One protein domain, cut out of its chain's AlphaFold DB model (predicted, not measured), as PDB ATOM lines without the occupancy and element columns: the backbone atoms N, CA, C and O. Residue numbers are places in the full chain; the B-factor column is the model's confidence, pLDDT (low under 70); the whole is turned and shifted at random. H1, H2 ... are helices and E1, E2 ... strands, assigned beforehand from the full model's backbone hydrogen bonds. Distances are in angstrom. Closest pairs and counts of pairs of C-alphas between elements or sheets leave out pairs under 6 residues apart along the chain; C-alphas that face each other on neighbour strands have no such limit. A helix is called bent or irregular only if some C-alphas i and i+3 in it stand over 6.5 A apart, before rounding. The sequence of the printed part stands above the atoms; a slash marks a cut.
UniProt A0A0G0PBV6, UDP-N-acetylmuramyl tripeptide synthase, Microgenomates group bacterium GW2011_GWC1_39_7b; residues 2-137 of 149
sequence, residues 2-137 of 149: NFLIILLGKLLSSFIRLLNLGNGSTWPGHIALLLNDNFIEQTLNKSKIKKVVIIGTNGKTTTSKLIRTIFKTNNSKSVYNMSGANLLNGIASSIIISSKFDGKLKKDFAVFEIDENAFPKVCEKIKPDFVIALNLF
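This is residues 2 to 137 of the 149 residues of the protein "UDP-N-acetylmuramyl tripeptide synthase" of Microgenomates group bacterium GW2011_GWC1_39_7b (UniProt A0A0G0PBV6). What shape do these atoms make? A slab of four parallel strands, in the order E2 E3 E1 E4, is covered by H4 on one face and by H5 and H6 on the other. The helical hairpin of H1 and H2 packs on H5, away from the sheet, and H3 packs on H5 and H6. What is it built of, and how large is it? The printed part has 136 residues, with named elements in the order H1 H2 H3 E1 H4 E2 H5 E3 H6 E4, a mixed class of helices and strands. It is compact, with a radius of gyration of the C-alphas of 14.2 A and spans of 38 by 30 by 30 A.

Where do the first helices sit? H1, residues 2 to 18, and H2, residues 24 to 35, touch as a hairpin at a shallow tilt of 23 degrees, opposite ways; their closest C-alphas, of Gly 9 and Pro 28, are 4.4 A apart. The hub H5, residues 88 to 98, touches H2, about perpendicular at 79 degrees, with closest C-alphas Gly 29 and Ser 93 at 3.9 A. H3, residues 39 to 45, touches H5, with closest C-alphas Ile 40 and Ala 92 at 6.0 A. How are the strands joined? E1, residues 50 to 55, has N 52 and O 110 of E3, residues 109 to 113, at 2.8 A, and N 53 and O 130 of E4, residues 130 to 133, at 2.9 A, within hydrogen-bond range. At the other edge, E2, residues 78 to 80, has N 79 and O 109 of E3 at 2.9 A. What is on the sheet? In three layers, helices on both faces, H4, residues 60 to 73, is over E3 at a height over the sheet of 9.1 A; on the opposite face are H5, height 8.9 A, and H6, residues 119 to 126, over E1 at 10.3 A. E2, H5, E3 form a strand-helix-strand unit, two parallel neighbour strands with a helix between; E1, H4, E2 and E3, H6, E4 are split ones, with another strand between theirs, and the three crossovers are right-handed. Are the helix backbones complete? Every O i to N i+4 pair is within hydrogen-bond range in H1, H3, H4, H5 and H6, and 6 of 8 in H2, which is irregular, with C-alphas 25 and 28 at 7.0 A.

Where are the anchor points? H1 begins at C-alpha 2 (130.228, 127.716, 130.998), and E4 ends at C-alpha 133 (108.206, 118.807, 110.942). Which elements are long? From first to last C-alpha H1 measures 23.9 A, H4 20.0 A and E1 16.7 A.

How far does it reach? The two C-alphas farthest apart, of Asp 102 and Phe 137, are 41.7 A apart. Are there cuts or long links? The printed part has no cut and no long link. Where is confidence low? Residues 20 to 25, of which 24 and 25 belong to H2, have pLDDT under 70; the mean of the printed part is 91.0.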
ATOM      1  N   ASN A   2     131.328 128.708 130.963       84.94
ATOM      2  CA  ASN A   2     130.228 127.716 130.998       84.94
ATOM      3  C   ASN A   2     130.341 126.646 132.096       84.94
ATOM      4  O   ASN A   2     129.314 126.171 132.560       84.94
ATOM      5  N   PHE A   3     131.552 126.303 132.550       88.44
ATOM      6  CA  PHE A   3     131.754 125.415 133.706       88.44
ATOM      7  C   PHE A   3     130.998 125.913 134.947       88.44
ATOM      8  O   PHE A   3     130.247 125.159 135.559       88.44
ATOM      9  N   LEU A   4     131.160 127.200 135.283       89.62
ATOM     10  CA  LEU A   4     130.523 127.799 136.453       89.62
ATOM     11  C   LEU A   4     129.004 127.819 136.281       89.62
ATOM     12  O   LEU A   4     128.296 127.420 137.192       89.62
ATOM     13  N   ILE A   5     128.519 128.184 135.089       91.56
ATOM     14  CA  ILE A   5     127.087 128.167 134.746       91.56
ATOM     15  C   ILE A   5     126.492 126.765 134.930       91.56
ATOM     16  O   ILE A   5     125.423 126.617 135.515       91.56
ATOM     17  N   ILE A   6     127.193 125.721 134.475       91.06
ATOM     18  CA  ILE A   6     126.746 124.330 134.621       91.06
ATOM     19  C   ILE A   6     126.731 123.913 136.087       91.06
ATOM     20  O   ILE A   6     125.772 123.280 136.523       91.06
ATOM     21  N   LEU A   7     127.768 124.261 136.852       91.38
ATOM     22  CA  LEU A   7     127.831 123.957 138.279       91.38
ATOM     23  C   LEU A   7     126.662 124.613 139.027       91.38
ATOM     24  O   LEU A   7     125.920 123.927 139.728       91.38
ATOM     25  N   LEU A   8     126.457 125.913 138.808       91.06
ATOM     26  CA  LEU A   8     125.385 126.702 139.415       91.06
ATOM     27  C   LEU A   8     124.008 126.159 139.020       91.06
ATOM     28  O   LEU A   8     123.166 125.913 139.878       91.06
ATOM     29  N   GLY A   9     123.801 125.882 137.731       88.25
ATOM     30  CA  GLY A   9     122.550 125.327 137.225       88.25
ATOM     31  C   GLY A   9     122.245 123.924 137.763       88.25
ATOM     32  O   GLY A   9     121.090 123.619 138.064       88.25
ATOM     33  N   LYS A  10     123.262 123.073 137.955       89.31
ATOM     34  CA  LYS A  10     123.091 121.758 138.595       89.31
ATOM     35  C   LYS A  10     122.752 121.872 140.078       89.31
ATOM     36  O   LYS A  10     121.874 121.144 140.538       89.31
ATOM     37  N   LEU A  11     123.399 122.784 140.808       89.19
ATOM     38  CA  LEU A  11     123.081 123.058 142.213       89.19
ATOM     39  C   LEU A  11     121.645 123.568 142.362       89.19
ATOM     40  O   LEU A  11     120.881 123.010 143.146       89.19
ATOM     41  N   LEU A  12     121.247 124.542 141.538       87.44
ATOM     42  CA  LEU A  12     119.876 125.055 141.473       87.44
ATOM     43  C   LEU A  12     118.871 123.939 141.180       87.44
ATOM     44  O   LEU A  12     117.884 123.794 141.893       87.44
ATOM     45  N   SER A  13     119.139 123.107 140.171       84.69
ATOM     46  CA  SER A  13     118.271 121.975 139.838       84.69
ATOM     47  C   SER A  13     118.143 120.983 140.999       84.69
ATOM     48  O   SER A  13     117.047 120.484 141.260       84.69
ATOM     49  N   SER A  14     119.235 120.716 141.720       84.25
ATOM     50  CA  SER A  14     119.220 119.845 142.898       84.25
ATOM     51  C   SER A  14     118.411 120.450 144.043       84.25
ATOM     52  O   SER A  14     117.630 119.740 144.668       84.25
ATOM     53  N   PHE A  15     118.554 121.753 144.292       85.06
ATOM     54  CA  PHE A  15     117.839 122.466 145.349       85.06
ATOM     55  C   PHE A  15     116.332 122.544 145.074       85.06
ATOM     56  O   PHE A  15     115.530 122.210 145.939       85.06
ATOM     57  N   ILE A  16     115.940 122.872 143.839       83.44
ATOM     58  CA  ILE A  16     114.532 122.900 143.407       83.44
ATOM     59  C   ILE A  16     113.881 121.524 143.590       83.44
ATOM     60  O   ILE A  16     112.759 121.431 144.088       83.44
ATOM     61  N   ARG A  17     114.596 120.450 143.221       78.75
ATOM     62  CA  ARG A  17     114.125 119.071 143.417       78.75
ATOM     63  C   ARG A  17     114.030 118.690 144.890       78.75
ATOM     64  O   ARG A  17     113.089 118.000 145.254       78.75
ATOM     65  N   LEU A  18     114.987 119.113 145.715       79.88
ATOM     66  CA  LEU A  18     115.005 118.812 147.146       79.88
ATOM     67  C   LEU A  18     113.842 119.486 147.884       79.88
ATOM     68  O   LEU A  18     113.248 118.889 148.772       79.88
ATOM     69  N   LEU A  19     113.504 120.713 147.490       79.38
ATOM     70  CA  LEU A  19     112.443 121.503 148.110       79.38
ATOM     71  C   LEU A  19     111.045 121.215 147.543       79.38
ATOM     72  O   LEU A  19     110.097 121.906 147.903       79.38
ATOM     73  N   ASN A  20     110.903 120.233 146.641       68.25
ATOM     74  CA  ASN A  20     109.649 119.921 145.942       68.25
ATOM     75  C   ASN A  20     108.967 121.155 145.320       68.25
ATOM     76  O   ASN A  20     107.745 121.194 145.187       68.25
ATOM     77  N   LEU A  21     109.747 122.149 144.875       61.12
ATOM     78  CA  LEU A  21     109.248 123.419 144.321       61.12
ATOM     79  C   LEU A  21     108.629 123.279 142.907       61.12
ATOM     80  O   LEU A  21     108.587 124.231 142.129       61.12
ATOM     81  N   GLY A  22     108.114 122.099 142.556       60.06
ATOM     82  CA  GLY A  22     107.336 121.855 141.343       60.06
ATOM     83  C   GLY A  22     108.077 122.130 140.028       60.06
ATOM     84  O   GLY A  22     109.274 121.875 139.894       60.06
ATOM     85  N   ASN A  23     107.327 122.637 139.038       55.72
ATOM     86  CA  ASN A  23     107.673 122.828 137.617       55.72
ATOM     87  C   ASN A  23     108.865 123.769 137.323       55.72
ATOM     88  O   ASN A  23     109.081 124.142 136.170       55.72
ATOM     89  N   GLY A  24     109.701 124.104 138.308       61.94
ATOM     90  CA  GLY A  24     110.875 124.967 138.169       61.94
ATOM     91  C   GLY A  24     112.035 124.400 137.333       61.94
ATOM     92  O   GLY A  24     113.164 124.880 137.391       61.94
ATOM     93  N   SER A  25     111.777 123.375 136.529       69.38
ATOM     94  CA  SER A  25     112.769 122.674 135.715       69.38
ATOM     95  C   SER A  25     113.459 123.537 134.649       69.38
ATOM     96  O   SER A  25     114.547 123.184 134.193       69.38
ATOM     97  N   THR A  26     112.886 124.684 134.275       85.69
ATOM     98  CA  THR A  26     113.441 125.626 133.284       85.69
ATOM     99  C   THR A  26     114.328 126.718 133.896       85.69
ATOM    100  O   THR A  26     115.071 127.370 133.162       85.69
ATOM    101  N   TRP A  27     114.311 126.900 135.223       88.69
ATOM    102  CA  TRP A  27     115.087 127.940 135.915       88.69
ATOM    103  C   TRP A  27     116.601 127.842 135.710       88.69
ATOM    104  O   TRP A  27     117.208 128.875 135.421       88.69
ATOM    105  N   PRO A  28     117.232 126.651 135.797       91.06
ATOM    106  CA  PRO A  28     118.661 126.526 135.521       91.06
ATOM    107  C   PRO A  28     119.041 127.088 134.148       91.06
ATOM    108  O   PRO A  28     120.019 127.819 134.021       91.06
ATOM    109  N   GLY A  29     118.243 126.779 133.127       92.38
ATOM    110  CA  GLY A  29     118.443 127.261 131.771       92.38
ATOM    111  C   GLY A  29     118.141 128.744 131.609       92.38
ATOM    112  O   GLY A  29     118.864 129.422 130.888       92.38
ATOM    113  N   HIS A  30     117.129 129.268 132.303       93.38
ATOM    114  CA  HIS A  30     116.849 130.704 132.305       93.38
ATOM    115  C   HIS A  30     118.042 131.507 132.837       93.38
ATOM    116  O   HIS A  30     118.534 132.399 132.153       93.38
ATOM    117  N   ILE A  31     118.579 131.126 134.001       92.75
ATOM    118  CA  ILE A  31     119.759 131.775 134.593       92.75
ATOM    119  C   ILE A  31     120.985 131.614 133.689       92.75
ATOM    120  O   ILE A  31     121.746 132.559 133.500       92.75
ATOM    121  N   ALA A  32     121.170 130.440 133.085       94.25
ATOM    122  CA  ALA A  32     122.278 130.221 132.164       94.25
ATOM    123  C   ALA A  32     122.235 131.148 130.944       94.25
ATOM    124  O   ALA A  32     123.278 131.671 130.563       94.25
ATOM    125  N   LEU A  33     121.054 131.368 130.363       95.00
ATOM    126  CA  LEU A  33     120.883 132.256 129.213       95.00
ATOM    127  C   LEU A  33     120.979 133.737 129.590       95.00
ATOM    128  O   LEU A  33     121.487 134.516 128.793       95.00
ATOM    129  N   LEU A  34     120.584 134.116 130.811       94.69
ATOM    130  CA  LEU A  34     120.836 135.464 131.337       94.69
ATOM    131  C   LEU A  34     122.336 135.755 131.475       94.69
ATOM    132  O   LEU A  34     122.785 136.851 131.157       94.69
ATOM    133  N   LEU A  35     123.117 134.778 131.944       94.75
ATOM    134  CA  LEU A  35     124.567 134.926 132.116       94.75
ATOM    135  C   LEU A  35     125.337 134.788 130.796       94.75
ATOM    136  O   LEU A  35     126.406 135.375 130.635       94.75
ATOM    137  N   ASN A  36     124.845 133.959 129.877       95.06
ATOM    138  CA  ASN A  36     125.459 133.718 128.581       95.06
ATOM    139  C   ASN A  36     124.412 133.258 127.556       95.06
ATOM    140  O   ASN A  36     124.086 132.072 127.467       95.06
ATOM    141  N   ASP A  37     123.972 134.178 126.703       94.56
ATOM    142  CA  ASP A  37     123.002 133.909 125.634       94.56
ATOM    143  C   ASP A  37     123.513 132.893 124.584       94.56
ATOM    144  O   ASP A  37     122.744 132.211 123.905       94.56
ATOM    145  N   ASN A  38     124.833 132.708 124.485       95.38
ATOM    146  CA  ASN A  38     125.458 131.728 123.591       95.38
ATOM    147  C   ASN A  38     125.748 130.385 124.279       95.38
ATOM    148  O   ASN A  38     126.429 129.529 123.709       95.38
ATOM    149  N   PHE A  39     125.241 130.163 125.496       95.81
ATOM    150  CA  PHE A  39     125.489 128.945 126.272       95.81
ATOM    151  C   PHE A  39     125.133 127.660 125.506       95.81
ATOM    152  O   PHE A  39     125.924 126.710 125.498       95.81
ATOM    153  N   ILE A  40     123.963 127.636 124.855       96.06
ATOM    154  CA  ILE A  40     123.468 126.475 124.098       96.06
ATOM    155  C   ILE A  40     124.422 126.160 122.946       96.06
ATOM    156  O   ILE A  40     124.949 125.048 122.874       96.06
ATOM    157  N   GLU A  41     124.694 127.154 122.098       95.62
ATOM    158  CA  GLU A  41     125.560 127.013 120.926       95.62
ATOM    159  C   GLU A  41     126.956 126.529 121.329       95.62
ATOM    160  O   GLU A  41     127.461 125.534 120.809       95.62
ATOM    161  N   GLN A  42     127.568 127.182 122.318       94.62
ATOM    162  CA  GLN A  42     128.910 126.839 122.783       94.62
ATOM    163  C   GLN A  42     128.990 125.419 123.352       94.62
ATOM    164  O   GLN A  42     130.009 124.747 123.190       94.62
ATOM    165  N   THR A  43     127.945 124.956 124.038       95.12
ATOM    166  CA  THR A  43     127.917 123.619 124.650       95.12
ATOM    167  C   THR A  43     127.696 122.527 123.603       95.12
ATOM    168  O   THR A  43     128.366 121.490 123.627       95.12
ATOM    169  N   LEU A  44     126.797 122.773 122.647       94.94
ATOM    170  CA  LEU A  44     126.534 121.851 121.549       94.94
ATOM    171  C   LEU A  44     127.733 121.753 120.598       94.94
ATOM    172  O   LEU A  44     128.142 120.643 120.282       94.94
ATOM    173  N   ASN A  45     128.369 122.870 120.229       92.81
ATOM    174  CA  ASN A  45     129.529 122.876 119.323       92.81
ATOM    175  C   ASN A  45     130.774 122.202 119.925       92.81
ATOM    176  O   ASN A  45     131.603 121.659 119.198       92.81
ATOM    177  N   LYS A  46     130.912 122.195 121.256       91.31
ATOM    178  CA  LYS A  46     131.982 121.455 121.954       91.31
ATOM    179  C   LYS A  46     131.746 119.945 122.010       91.31
ATOM    180  O   LYS A  46     132.641 119.202 122.424       91.31
ATOM    181  N   SER A  47     130.552 119.493 121.643       91.88
ATOM    182  CA  SER A  47     130.118 118.107 121.765       91.88
ATOM    183  C   SER A  47     129.998 117.477 120.376       91.88
ATOM    184  O   SER A  47     129.409 118.053 119.471       91.88
ATOM    185  N   LYS A  48     130.536 116.267 120.193       92.12
ATOM    186  CA  LYS A  48     130.318 115.485 118.964       92.12
ATOM    187  C   LYS A  48     128.955 114.791 119.054       92.12
ATOM    188  O   LYS A  48     128.895 113.617 119.395       92.12
ATOM    189  N   ILE A  49     127.881 115.546 118.835       95.50
ATOM    190  CA  ILE A  49     126.494 115.110 119.038       95.50
ATOM    191  C   ILE A  49     125.632 115.475 117.827       95.50
ATOM    192  O   ILE A  49     125.793 116.557 117.266       95.50
ATOM    193  N   LYS A  50     124.710 114.591 117.436       97.38
ATOM    194  CA  LYS A  50     123.730 114.862 116.375       97.38
ATOM    195  C   LYS A  50     122.499 115.562 116.932       97.38
ATOM    196  O   LYS A  50     121.929 115.129 117.931       97.38
ATOM    197  N   LYS A  51     122.095 116.657 116.300       97.56
ATOM    198  CA  LYS A  51     121.071 117.576 116.802       97.56
ATOM    199  C   LYS A  51     119.794 117.417 115.987       97.56
ATOM    200  O   LYS A  51     119.793 117.645 114.783       97.56
ATOM    201  N   VAL A  52     118.716 117.033 116.653       97.81
ATOM    202  CA  VAL A  52     117.393 116.818 116.069       97.81
ATOM    203  C   VAL A  52     116.422 117.792 116.715       97.81
ATOM    204  O   VAL A  52     116.359 117.905 117.939       97.81
ATOM    205  N   VAL A  53     115.647 118.482 115.892       97.38
ATOM    206  CA  VAL A  53     114.607 119.407 116.338       97.38
ATOM    207  C   VAL A  53     113.259 118.907 115.838       97.38
ATOM    208  O   VAL A  53     113.136 118.532 114.677       97.38
ATOM    209  N   ILE A  54     112.257 118.882 116.716       96.31
ATOM    210  CA  ILE A  54     110.890 118.449 116.414       96.31
ATOM    211  C   ILE A  54     109.960 119.652 116.559       96.31
ATOM    212  O   ILE A  54     109.898 120.260 117.630       96.31
ATOM    213  N   ILE A  55     109.219 119.955 115.498       94.69
ATOM    214  CA  ILE A  55     108.258 121.060 115.414       94.69
ATOM    215  C   ILE A  55     106.919 120.555 114.870       94.69
ATOM    216  O   ILE A  55     106.871 119.594 114.102       94.69
ATOM    217  N   GLY A  56     105.821 121.197 115.257       91.31
ATOM    218  CA  GLY A  56     104.499 120.962 114.696       91.31
ATOM    219  C   GLY A  56     103.414 121.098 115.751       91.31
ATOM    220  O   GLY A  56     103.610 120.748 116.913       91.31
ATOM    221  N   THR A  57     102.244 121.582 115.362       86.94
ATOM    222  CA  THR A  57     101.179 121.989 116.286       86.94
ATOM    223  C   THR A  57     100.743 120.874 117.238       86.94
ATOM    224  O   THR A  57     100.516 121.133 118.415       86.94
ATOM    225  N   ASN A  58     100.726 119.621 116.773       89.31
ATOM    226  CA  ASN A  58     100.354 118.450 117.562       89.31
ATOM    227  C   ASN A  58     101.366 117.310 117.424       89.31
ATOM    228  O   ASN A  58     102.037 117.159 116.405       89.31
ATOM    229  N   GLY A  59     101.422 116.451 118.444       91.25
ATOM    230  CA  GLY A  59     102.174 115.194 118.397       91.25
ATOM    231  C   GLY A  59     103.664 115.291 118.740       91.25
ATOM    232  O   GLY A  59     104.308 114.249 118.815       91.25
ATOM    233  N   LYS A  60     104.212 116.486 119.025       93.19
ATOM    234  CA  LYS A  60     105.640 116.687 119.370       93.19
ATOM    235  C   LYS A  60     106.112 115.755 120.488       93.19
ATOM    236  O   LYS A  60     107.061 114.994 120.303       93.19
ATOM    237  N   THR A  61     105.392 115.742 121.609       90.75
ATOM    238  CA  THR A  61     105.742 114.933 122.783       90.75
ATOM    239  C   THR A  61     105.625 113.435 122.518       90.75
ATOM    240  O   THR A  61     106.469 112.665 122.980       90.75
ATOM    241  N   THR A  62     104.620 113.003 121.755       93.75
ATOM    242  CA  THR A  62     104.461 111.593 121.365       93.75
ATOM    243  C   THR A  62     105.617 111.145 120.476       93.75
ATOM    244  O   THR A  62     106.260 110.138 120.772       93.75
ATOM    245  N   THR A  63     105.957 111.932 119.454       95.25
ATOM    246  CA  THR A  63     107.091 111.662 118.560       95.25
ATOM    247  C   THR A  63     108.423 111.679 119.313       95.25
ATOM    248  O   THR A  63     109.235 110.770 119.153       95.25
ATOM    249  N   SER A  64     108.639 112.657 120.196       94.56
ATOM    250  CA  SER A  64     109.838 112.752 121.041       94.56
ATOM    251  C   SER A  64     110.000 111.516 121.935       94.56
ATOM    252  O   SER A  64     111.079 110.918 121.996       94.56
ATOM    253  N   LYS A  65     108.909 111.053 122.566       94.38
ATOM    254  CA  LYS A  65     108.891 109.808 123.353       94.38
ATOM    255  C   LYS A  65     109.173 108.576 122.492       94.38
ATOM    256  O   LYS A  65     109.937 107.719 122.930       94.38
ATOM    257  N   LEU A  66     108.610 108.488 121.288       96.25
ATOM    258  CA  LEU A  66     108.861 107.376 120.369       96.25
ATOM    259  C   LEU A  66     110.344 107.302 119.976       96.25
ATOM    260  O   LEU A  66     110.970 106.255 120.141       96.25
ATOM    261  N   ILE A  67     110.933 108.426 119.558       96.38
ATOM    262  CA  ILE A  67     112.366 108.527 119.228       96.38
ATOM    263  C   ILE A  67     113.223 108.145 120.437       96.38
ATOM    264  O   ILE A  67     114.195 107.402 120.306       96.38
ATOM    265  N   ARG A  68     112.852 108.606 121.636       95.00
ATOM    266  CA  ARG A  68     113.528 108.232 122.885       95.00
ATOM    267  C   ARG A  68     113.516 106.736 123.139       95.00
ATOM    268  O   ARG A  68     114.550 106.191 123.525       95.00
ATOM    269  N   THR A  69     112.379 106.081 122.938       96.00
ATOM    270  CA  THR A  69     112.266 104.629 123.088       96.00
ATOM    271  C   THR A  69     113.147 103.913 122.071       96.00
ATOM    272  O   THR A  69     113.931 103.058 122.464       96.00
ATOM    273  N   ILE A  70     113.111 104.322 120.799       96.88
ATOM    274  CA  ILE A  70     113.936 103.734 119.734       96.88
ATOM    275  C   ILE A  70     115.432 103.866 120.049       96.88
ATOM    276  O   ILE A  70     116.165 102.879 119.982       96.88
ATOM    277  N   PHE A  71     115.901 105.057 120.431       96.19
ATOM    278  CA  PHE A  71     117.311 105.263 120.782       96.19
ATOM    279  C   PHE A  71     117.723 104.441 122.000       96.19
ATOM    280  O   PHE A  71     118.785 103.820 121.978       96.19
ATOM    281  N   LYS A  72     116.869 104.368 123.028       94.50
ATOM    282  CA  LYS A  72     117.124 103.540 124.210       94.50
ATOM    283  C   LYS A  72     117.252 102.058 123.843       94.50
ATOM    284  O   LYS A  72     118.190 101.420 124.305       94.50
ATOM    285  N   THR A  73     116.352 101.531 123.011       96.88
ATOM    286  CA  THR A  73     116.386 100.131 122.553       96.88
ATOM    287  C   THR A  73     117.651  99.819 121.748       96.88
ATOM    288  O   THR A  73     118.181  98.720 121.848       96.88
ATOM    289  N   ASN A  74     118.189 100.799 121.020       96.44
ATOM    290  CA  ASN A  74     119.432 100.670 120.252       96.44
ATOM    291  C   ASN A  74     120.696 101.087 121.034       96.44
ATOM    292  O   ASN A  74     121.722 101.388 120.427       96.44
ATOM    293  N   ASN A  75     120.639 101.167 122.371       95.25
ATOM    294  CA  ASN A  75     121.754 101.590 123.236       95.25
ATOM    295  C   ASN A  75     122.376 102.961 122.888       95.25
ATOM    296  O   ASN A  75     123.488 103.275 123.318       95.25
ATOM    297  N   SER A  76     121.645 103.810 122.163       95.69
ATOM    298  CA  SER A  76     122.055 105.171 121.828       95.69
ATOM    299  C   SER A  76     121.696 106.124 122.963       95.69
ATOM    300  O   SER A  76     120.580 106.133 123.489       95.69
ATOM    301  N   LYS A  77     122.653 106.954 123.370       94.69
ATOM    302  CA  LYS A  77     122.489 107.906 124.466       94.69
ATOM    303  C   LYS A  77     122.015 109.237 123.920       94.69
ATOM    304  O   LYS A  77     122.708 109.877 123.139       94.69
ATOM    305  N   SER A  78     120.899 109.722 124.441       95.25
ATOM    306  CA  SER A  78     120.332 110.995 124.005       95.25
ATOM    307  C   SER A  78     119.998 111.950 125.149       95.25
ATOM    308  O   SER A  78     119.974 111.567 126.331       95.25
ATOM    309  N   VAL A  79     119.821 113.219 124.786       95.44
ATOM    310  CA  VAL A  79     119.277 114.302 125.619       95.44
ATOM    311  C   VAL A  79     117.931 114.716 125.054       95.44
ATOM    312  O   VAL A  79     117.801 114.827 123.838       95.44
ATOM    313  N   TYR A  80     116.974 114.970 125.944       95.19
ATOM    314  CA  TYR A  80     115.665 115.526 125.616       95.19
ATOM    315  C   TYR A  80     115.343 116.659 126.581       95.19
ATOM    316  O   TYR A  80     115.709 116.581 127.758       95.19
ATOM    317  N   ASN A  81     114.631 117.676 126.106       93.31
ATOM    318  CA  ASN A  81     113.947 118.606 126.994       93.31
ATOM    319  C   ASN A  81     112.721 117.936 127.634       93.31
ATOM    320  O   ASN A  81     112.196 116.935 127.143       93.31
ATOM    321  N   MET A  82     112.311 118.451 128.792       84.19
ATOM    322  CA  MET A  82     111.125 117.947 129.475       84.19
ATOM    323  C   MET A  82     109.859 118.376 128.729       84.19
ATOM    324  O   MET A  82     109.852 119.430 128.097       84.19
ATOM    325  N   SER A  83     108.800 117.571 128.839       77.94
ATOM    326  CA  SER A  83     107.506 117.856 128.213       77.94
ATOM    327  C   SER A  83     107.045 119.275 128.547       77.94
ATOM    328  O   SER A  83     106.970 119.629 129.723       77.94
ATOM    329  N   GLY A  84     106.750 120.076 127.524       79.44
ATOM    330  CA  GLY A  84     106.285 121.462 127.692       79.44
ATOM    331  C   GLY A  84     107.390 122.493 127.961       79.44
ATOM    332  O   GLY A  84     107.119 123.687 127.976       79.44
ATOM    333  N   ALA A  85     108.650 122.074 128.106       87.50
ATOM    334  CA  ALA A  85     109.806 122.968 128.185       87.50
ATOM    335  C   ALA A  85     110.356 123.257 126.773       87.50
ATOM    336  O   ALA A  85     111.528 123.005 126.485       87.50
ATOM    337  N   ASN A  86     109.482 123.733 125.884       90.31
ATOM    338  CA  ASN A  86     109.666 123.831 124.428       90.31
ATOM    339  C   ASN A  86     110.349 125.138 123.951       90.31
ATOM    340  O   ASN A  86     110.428 125.405 122.752       90.31
ATOM    341  N   LEU A  87     110.862 125.938 124.889       93.00
ATOM    342  CA  LEU A  87     111.590 127.186 124.647       93.00
ATOM    343  C   LEU A  87     113.086 127.037 124.979       93.00
ATOM    344  O   LEU A  87     113.525 126.049 125.575       93.00
ATOM    345  N   LEU A  88     113.885 128.056 124.636       95.06
ATOM    346  CA  LEU A  88     115.344 128.061 124.829       95.06
ATOM    347  C   LEU A  88     115.774 127.773 126.276       95.06
ATOM    348  O   LEU A  88     116.739 127.044 126.491       95.06
ATOM    349  N   ASN A  89     115.056 128.288 127.276       94.31
ATOM    350  CA  ASN A  89     115.343 128.019 128.690       94.31
ATOM    351  C   ASN A  89     115.167 126.531 129.049       94.31
ATOM    352  O   ASN A  89     115.997 125.968 129.756       94.31
ATOM    353  N   GLY A  90     114.135 125.867 128.525       94.25
ATOM    354  CA  GLY A  90     113.922 124.431 128.696       94.25
ATOM    355  C   GLY A  90     115.032 123.593 128.067       94.25
ATOM    356  O   GLY A  90     115.562 122.669 128.694       94.25
ATOM    357  N   ILE A  91     115.453 123.978 126.863       95.31
ATOM    358  CA  ILE A  91     116.585 123.367 126.157       95.31
ATOM    359  C   ILE A  91     117.873 123.557 126.966       95.31
ATOM    360  O   ILE A  91     118.549 122.574 127.280       95.31
ATOM    361  N   ALA A  92     118.185 124.786 127.383       95.62
ATOM    362  CA  ALA A  92     119.365 125.092 128.188       95.62
ATOM    363  C   ALA A  92     119.383 124.301 129.506       95.62
ATOM    364  O   ALA A  92     120.400 123.687 129.833       95.62
ATOM    365  N   SER A  93     118.255 124.219 130.216       94.62
ATOM    366  CA  SER A  93     118.118 123.392 131.421       94.62
ATOM    367  C   SER A  93     118.452 121.925 131.155       94.62
ATOM    368  O   SER A  93     119.223 121.315 131.898       94.62
ATOM    369  N   SER A  94     117.909 121.352 130.078       94.44
ATOM    370  CA  SER A  94     118.156 119.948 129.731       94.44
ATOM    371  C   SER A  94     119.626 119.672 129.393       94.44
ATOM    372  O   SER A  94     120.169 118.630 129.779       94.44
ATOM    373  N   ILE A  95     120.295 120.635 128.750       95.06
ATOM    374  CA  ILE A  95     121.729 120.598 128.458       95.06
ATOM    375  C   ILE A  95     122.535 120.659 129.757       95.06
ATOM    376  O   ILE A  95     123.409 119.821 129.950       95.06
ATOM    377  N   ILE A  96     122.227 121.582 130.674       94.56
ATOM    378  CA  ILE A  96     122.918 121.707 131.970       94.56
ATOM    379  C   ILE A  96     122.855 120.391 132.742       94.56
ATOM    380  O   ILE A  96     123.891 119.864 133.151       94.56
ATOM    381  N   ILE A  97     121.654 119.828 132.883       91.75
ATOM    382  CA  ILE A  97     121.428 118.581 133.621       91.75
ATOM    383  C   ILE A  97     122.190 117.416 132.971       91.75
ATOM    384  O   ILE A  97     122.776 116.590 133.670       91.75
ATOM    385  N   SER A  98     122.230 117.370 131.636       92.19
ATOM    386  CA  SER A  98     122.852 116.274 130.880       92.19
ATOM    387  C   SER A  98     124.357 116.437 130.639       92.19
ATOM    388  O   SER A  98     125.029 115.468 130.277       92.19
ATOM    389  N   SER A  99     124.887 117.648 130.804       92.88
ATOM    390  CA  SER A  99     126.292 117.981 130.568       92.88
ATOM    391  C   SER A  99     127.200 117.428 131.658       92.88
ATOM    392  O   SER A  99     126.823 117.275 132.822       92.88
ATOM    393  N   LYS A 100     128.440 117.123 131.291       90.25
ATOM    394  CA  LYS A 100     129.521 116.928 132.254       90.25
ATOM    395  C   LYS A 100     129.998 118.281 132.786       90.25
ATOM    396  O   LYS A 100     129.690 119.325 132.221       90.25
ATOM    397  N   PHE A 101     130.747 118.262 133.888       85.88
ATOM    398  CA  PHE A 101     131.283 119.494 134.479       85.88
ATOM    399  C   PHE A 101     132.184 120.257 133.499       85.88
ATOM    400  O   PHE A 101     132.129 121.477 133.462       85.88
ATOM    401  N   ASP A 102     132.912 119.557 132.624       84.38
ATOM    402  CA  ASP A 102     133.717 120.148 131.543       84.38
ATOM    403  C   ASP A 102     132.892 120.814 130.417       84.38
ATOM    404  O   ASP A 102     133.455 121.347 129.459       84.38
ATOM    405  N   GLY A 103     131.561 120.795 130.516       85.69
ATOM    406  CA  GLY A 103     130.655 121.378 129.538       85.69
ATOM    407  C   GLY A 103     130.465 120.559 128.274       85.69
ATOM    408  O   GLY A 103     129.956 121.095 127.297       85.69
ATOM    409  N   LYS A 104     130.848 119.278 128.267       89.75
ATOM    410  CA  LYS A 104     130.583 118.380 127.137       89.75
ATOM    411  C   LYS A 104     129.357 117.513 127.385       89.75
ATOM    412  O   LYS A 104     129.129 117.004 128.487       89.75
ATOM    413  N   LEU A 105     128.595 117.271 126.326       92.62
ATOM    414  CA  LEU A 105     127.564 116.241 126.287       92.62
ATOM    415  C   LEU A 105     128.190 114.943 125.773       92.62
ATOM    416  O   LEU A 105     128.510 114.818 124.594       92.62
ATOM    417  N   LYS A 106     128.367 113.953 126.656       92.56
ATOM    418  CA  LYS A 106     128.814 112.600 126.270       92.56
ATOM    419  C   LYS A 106     127.607 111.753 125.845       92.56
ATOM    420  O   LYS A 106     127.200 110.834 126.561       92.56
ATOM    421  N   LYS A 107     126.986 112.160 124.740       94.69
ATOM    422  CA  LYS A 107     125.723 111.650 124.193       94.69
ATOM    423  C   LYS A 107     125.823 111.619 122.667       94.69
ATOM    424  O   LYS A 107     126.549 112.430 122.102       94.69
ATOM    425  N   ASP A 108     125.081 110.721 122.038       96.12
ATOM    426  CA  ASP A 108     125.067 110.521 120.587       96.12
ATOM    427  C   ASP A 108     124.090 111.495 119.911       96.12
ATOM    428  O   ASP A 108     124.407 112.077 118.873       96.12
ATOM    429  N   PHE A 109     122.942 111.754 120.555       97.44
ATOM    430  CA  PHE A 109     121.901 112.647 120.036       97.44
ATOM    431  C   PHE A 109     121.409 113.682 121.058       97.44
ATOM    432  O   PHE A 109     121.272 113.405 122.250       97.44
ATOM    433  N   ALA A 110     121.064 114.870 120.579       97.12
ATOM    434  CA  ALA A 110     120.267 115.861 121.288       97.12
ATOM    435  C   ALA A 110     118.970 116.058 120.510       97.12
ATOM    436  O   ALA A 110     119.013 116.452 119.350       97.12
ATOM    437  N   VAL A 111     117.837 115.745 121.130       97.31
ATOM    438  CA  VAL A 111     116.522 115.788 120.492       97.31
ATOM    439  C   VAL A 111     115.650 116.760 121.265       97.31
ATOM    440  O   VAL A 111     115.368 116.533 122.439       97.31
ATOM    441  N   PHE A 112     115.221 117.837 120.619       96.81
ATOM    442  CA  PHE A 112     114.444 118.881 121.277       96.81
ATOM    443  C   PHE A 112     113.080 119.048 120.620       96.81
ATOM    444  O   PHE A 112     112.999 119.284 119.417       96.81
ATOM    445  N   GLU A 113     112.013 118.939 121.415       94.81
ATOM    446  CA  GLU A 113     110.694 119.428 121.008       94.81
ATOM    447  C   GLU A 113     110.636 120.935 121.223       94.81
ATOM    448  O   GLU A 113     111.021 121.417 122.291       94.81
ATOM    449  N   ILE A 114     110.170 121.684 120.229       93.88
ATOM    450  CA  ILE A 114     110.129 123.139 120.332       93.88
ATOM    451  C   ILE A 114     108.800 123.733 119.900       93.88
ATOM    452  O   ILE A 114     108.039 123.128 119.145       93.88
ATOM    453  N   ASP A 115     108.534 124.917 120.437       91.06
ATOM    454  CA  ASP A 115     107.447 125.771 119.992       91.06
ATOM    455  C   ASP A 115     107.728 126.299 118.582       91.06
ATOM    456  O   ASP A 115     108.868 126.637 118.250       91.06
ATOM    457  N   GLU A 116     106.683 126.408 117.770       87.25
ATOM    458  CA  GLU A 116     106.763 126.904 116.401       87.25
ATOM    459  C   GLU A 116     107.326 128.329 116.353       87.25
ATOM    460  O   GLU A 116     108.156 128.643 115.501       87.25
ATOM    461  N   ASN A 117     106.971 129.172 117.326       85.88
ATOM    462  CA  ASN A 117     107.436 130.562 117.380       85.88
ATOM    463  C   ASN A 117     108.893 130.680 117.813       85.88
ATOM    464  O   ASN A 117     109.588 131.639 117.474       85.88
ATOM    465  N   ALA A 118     109.364 129.713 118.597       89.75
ATOM    466  CA  ALA A 118     110.750 129.670 119.030       89.75
ATOM    467  C   ALA A 118     111.674 129.131 117.929       89.75
ATOM    468  O   ALA A 118     112.887 129.300 118.037       89.75
ATOM    469  N   PHE A 119     111.128 128.511 116.876       92.50
ATOM    470  CA  PHE A 119     111.893 127.798 115.856       92.50
ATOM    471  C   PHE A 119     113.009 128.608 115.203       92.50
ATOM    472  O   PHE A 119     114.140 128.118 115.243       92.50
ATOM    473  N   PRO A 120     112.786 129.839 114.700       93.06
ATOM    474  CA  PRO A 120     113.862 130.598 114.064       93.06
ATOM    475  C   PRO A 120     115.044 130.822 115.019       93.06
ATOM    476  O   PRO A 120     116.177 130.440 114.725       93.06
ATOM    477  N   LYS A 121     114.758 131.314 116.233       93.88
ATOM    478  CA  LYS A 121     115.770 131.571 117.272       93.88
ATOM    479  C   LYS A 121     116.460 130.291 117.745       93.88
ATOM    480  O   LYS A 121     117.657 130.283 118.024       93.88
ATOM    481  N   VAL A 122     115.721 129.187 117.853       94.50
ATOM    482  CA  VAL A 122     116.288 127.886 118.223       94.50
ATOM    483  C   VAL A 122     117.243 127.387 117.142       94.50
ATOM    484  O   VAL A 122     118.331 126.915 117.473       94.50
ATOM    485  N   CYS A 123     116.874 127.492 115.867       95.25
ATOM    486  CA  CYS A 123     117.713 127.052 114.758       95.25
ATOM    487  C   CYS A 123     119.039 127.817 114.696       95.25
ATOM    488  O   CYS A 123     120.072 127.187 114.468       95.25
ATOM    489  N   GLU A 124     119.042 129.118 114.990       95.31
ATOM    490  CA  GLU A 124     120.268 129.924 115.084       95.31
ATOM    491  C   GLU A 124     121.224 129.411 116.170       95.31
ATOM    492  O   GLU A 124     122.423 129.253 115.926       95.31
ATOM    493  N   LYS A 125     120.696 129.098 117.362       95.88
ATOM    494  CA  LYS A 125     121.503 128.655 118.513       95.88
ATOM    495  C   LYS A 125     121.912 127.181 118.439       95.88
ATOM    496  O   LYS A 125     122.986 126.816 118.914       95.88
ATOM    497  N   ILE A 126     121.057 126.310 117.898       96.31
ATOM    498  CA  ILE A 126     121.285 124.856 117.867       96.31
ATOM    499  C   ILE A 126     121.997 124.428 116.586       96.31
ATOM    500  O   ILE A 126     122.858 123.547 116.644       96.31
ATOM    501  N   LYS A 127     121.669 125.031 115.438       96.12
ATOM    502  CA  LYS A 127     122.116 124.588 114.104       96.12
ATOM    503  C   LYS A 127     121.843 123.084 113.914       96.12
ATOM    504  O   LYS A 127     122.795 122.300 113.937       96.12
ATOM    505  N   PRO A 128     120.567 122.655 113.884       97.31
ATOM    506  CA  PRO A 128     120.208 121.238 113.897       97.31
ATOM    507  C   PRO A 128     120.741 120.489 112.669       97.31
ATOM    508  O   PRO A 128     120.758 121.035 111.573       97.31
ATOM    509  N   ASP A 129     121.141 119.228 112.858       97.88
ATOM    510  CA  ASP A 129     121.460 118.308 111.756       97.88
ATOM    511  C   ASP A 129     120.176 117.817 111.066       97.88
ATOM    512  O   ASP A 129     120.177 117.543 109.870       97.88
ATOM    513  N   PHE A 130     119.082 117.696 111.828       97.69
ATOM    514  CA  PHE A 130     117.791 117.212 111.344       97.69
ATOM    515  C   PHE A 130     116.638 118.030 111.929       97.69
ATOM    516  O   PHE A 130     116.614 118.324 113.128       97.69
ATOM    517  N   VAL A 131     115.644 118.325 111.092       97.25
ATOM    518  CA  VAL A 131     114.369 118.920 111.503       97.25
ATOM    519  C   VAL A 131     113.246 117.956 111.143       97.25
ATOM    520  O   VAL A 131     113.110 117.554 109.992       97.25
ATOM    521  N   ILE A 132     112.444 117.585 112.138       96.56
ATOM    522  CA  ILE A 132     111.244 116.764 111.985       96.56
ATOM    523  C   ILE A 132     110.045 117.697 112.122       96.56
ATOM    524  O   ILE A 132     109.678 118.089 113.232       96.56
ATOM    525  N   ALA A 133     109.453 118.060 110.989       94.69
ATOM    526  CA  ALA A 133     108.206 118.807 110.942       94.69
ATOM    527  C   ALA A 133     107.026 117.828 110.921       94.69
ATOM    528  O   ALA A 133     106.977 116.936 110.078       94.69
ATOM    529  N   LEU A 134     106.107 117.972 111.876       93.56
ATOM    530  CA  LEU A 134     104.915 117.131 111.990       93.56
ATOM    531  C   LEU A 134     103.750 117.724 111.184       93.56
ATOM    532  O   LEU A 134     103.695 117.596 109.968       93.56
ATOM    533  N   ASN A 135     102.806 118.365 111.868       89.00
ATOM    534  CA  ASN A 135     101.632 119.016 111.292       89.00
ATOM    535  C   ASN A 135     101.635 120.508 111.646       89.00
ATOM    536  O   ASN A 135     102.227 120.902 112.650       89.00
ATOM    537  N   LEU A 136     100.950 121.316 110.840       82.88
ATOM    538  CA  LEU A 136     100.715 122.736 111.089       82.88
ATOM    539  C   LEU A 136      99.219 123.010 110.906       82.88
ATOM    540  O   LEU A 136      98.720 123.016 109.784       82.88
ATOM    541  N   PHE A 137      98.498 123.178 112.013       80.38
ATOM    542  CA  PHE A 137      97.070 123.502 112.007       80.38
ATOM    543  C   PHE A 137      96.819 125.011 112.100       80.38
ATOM    544  O   PHE A 137      97.523 125.738 112.803       80.38
TER     545      PHE A 137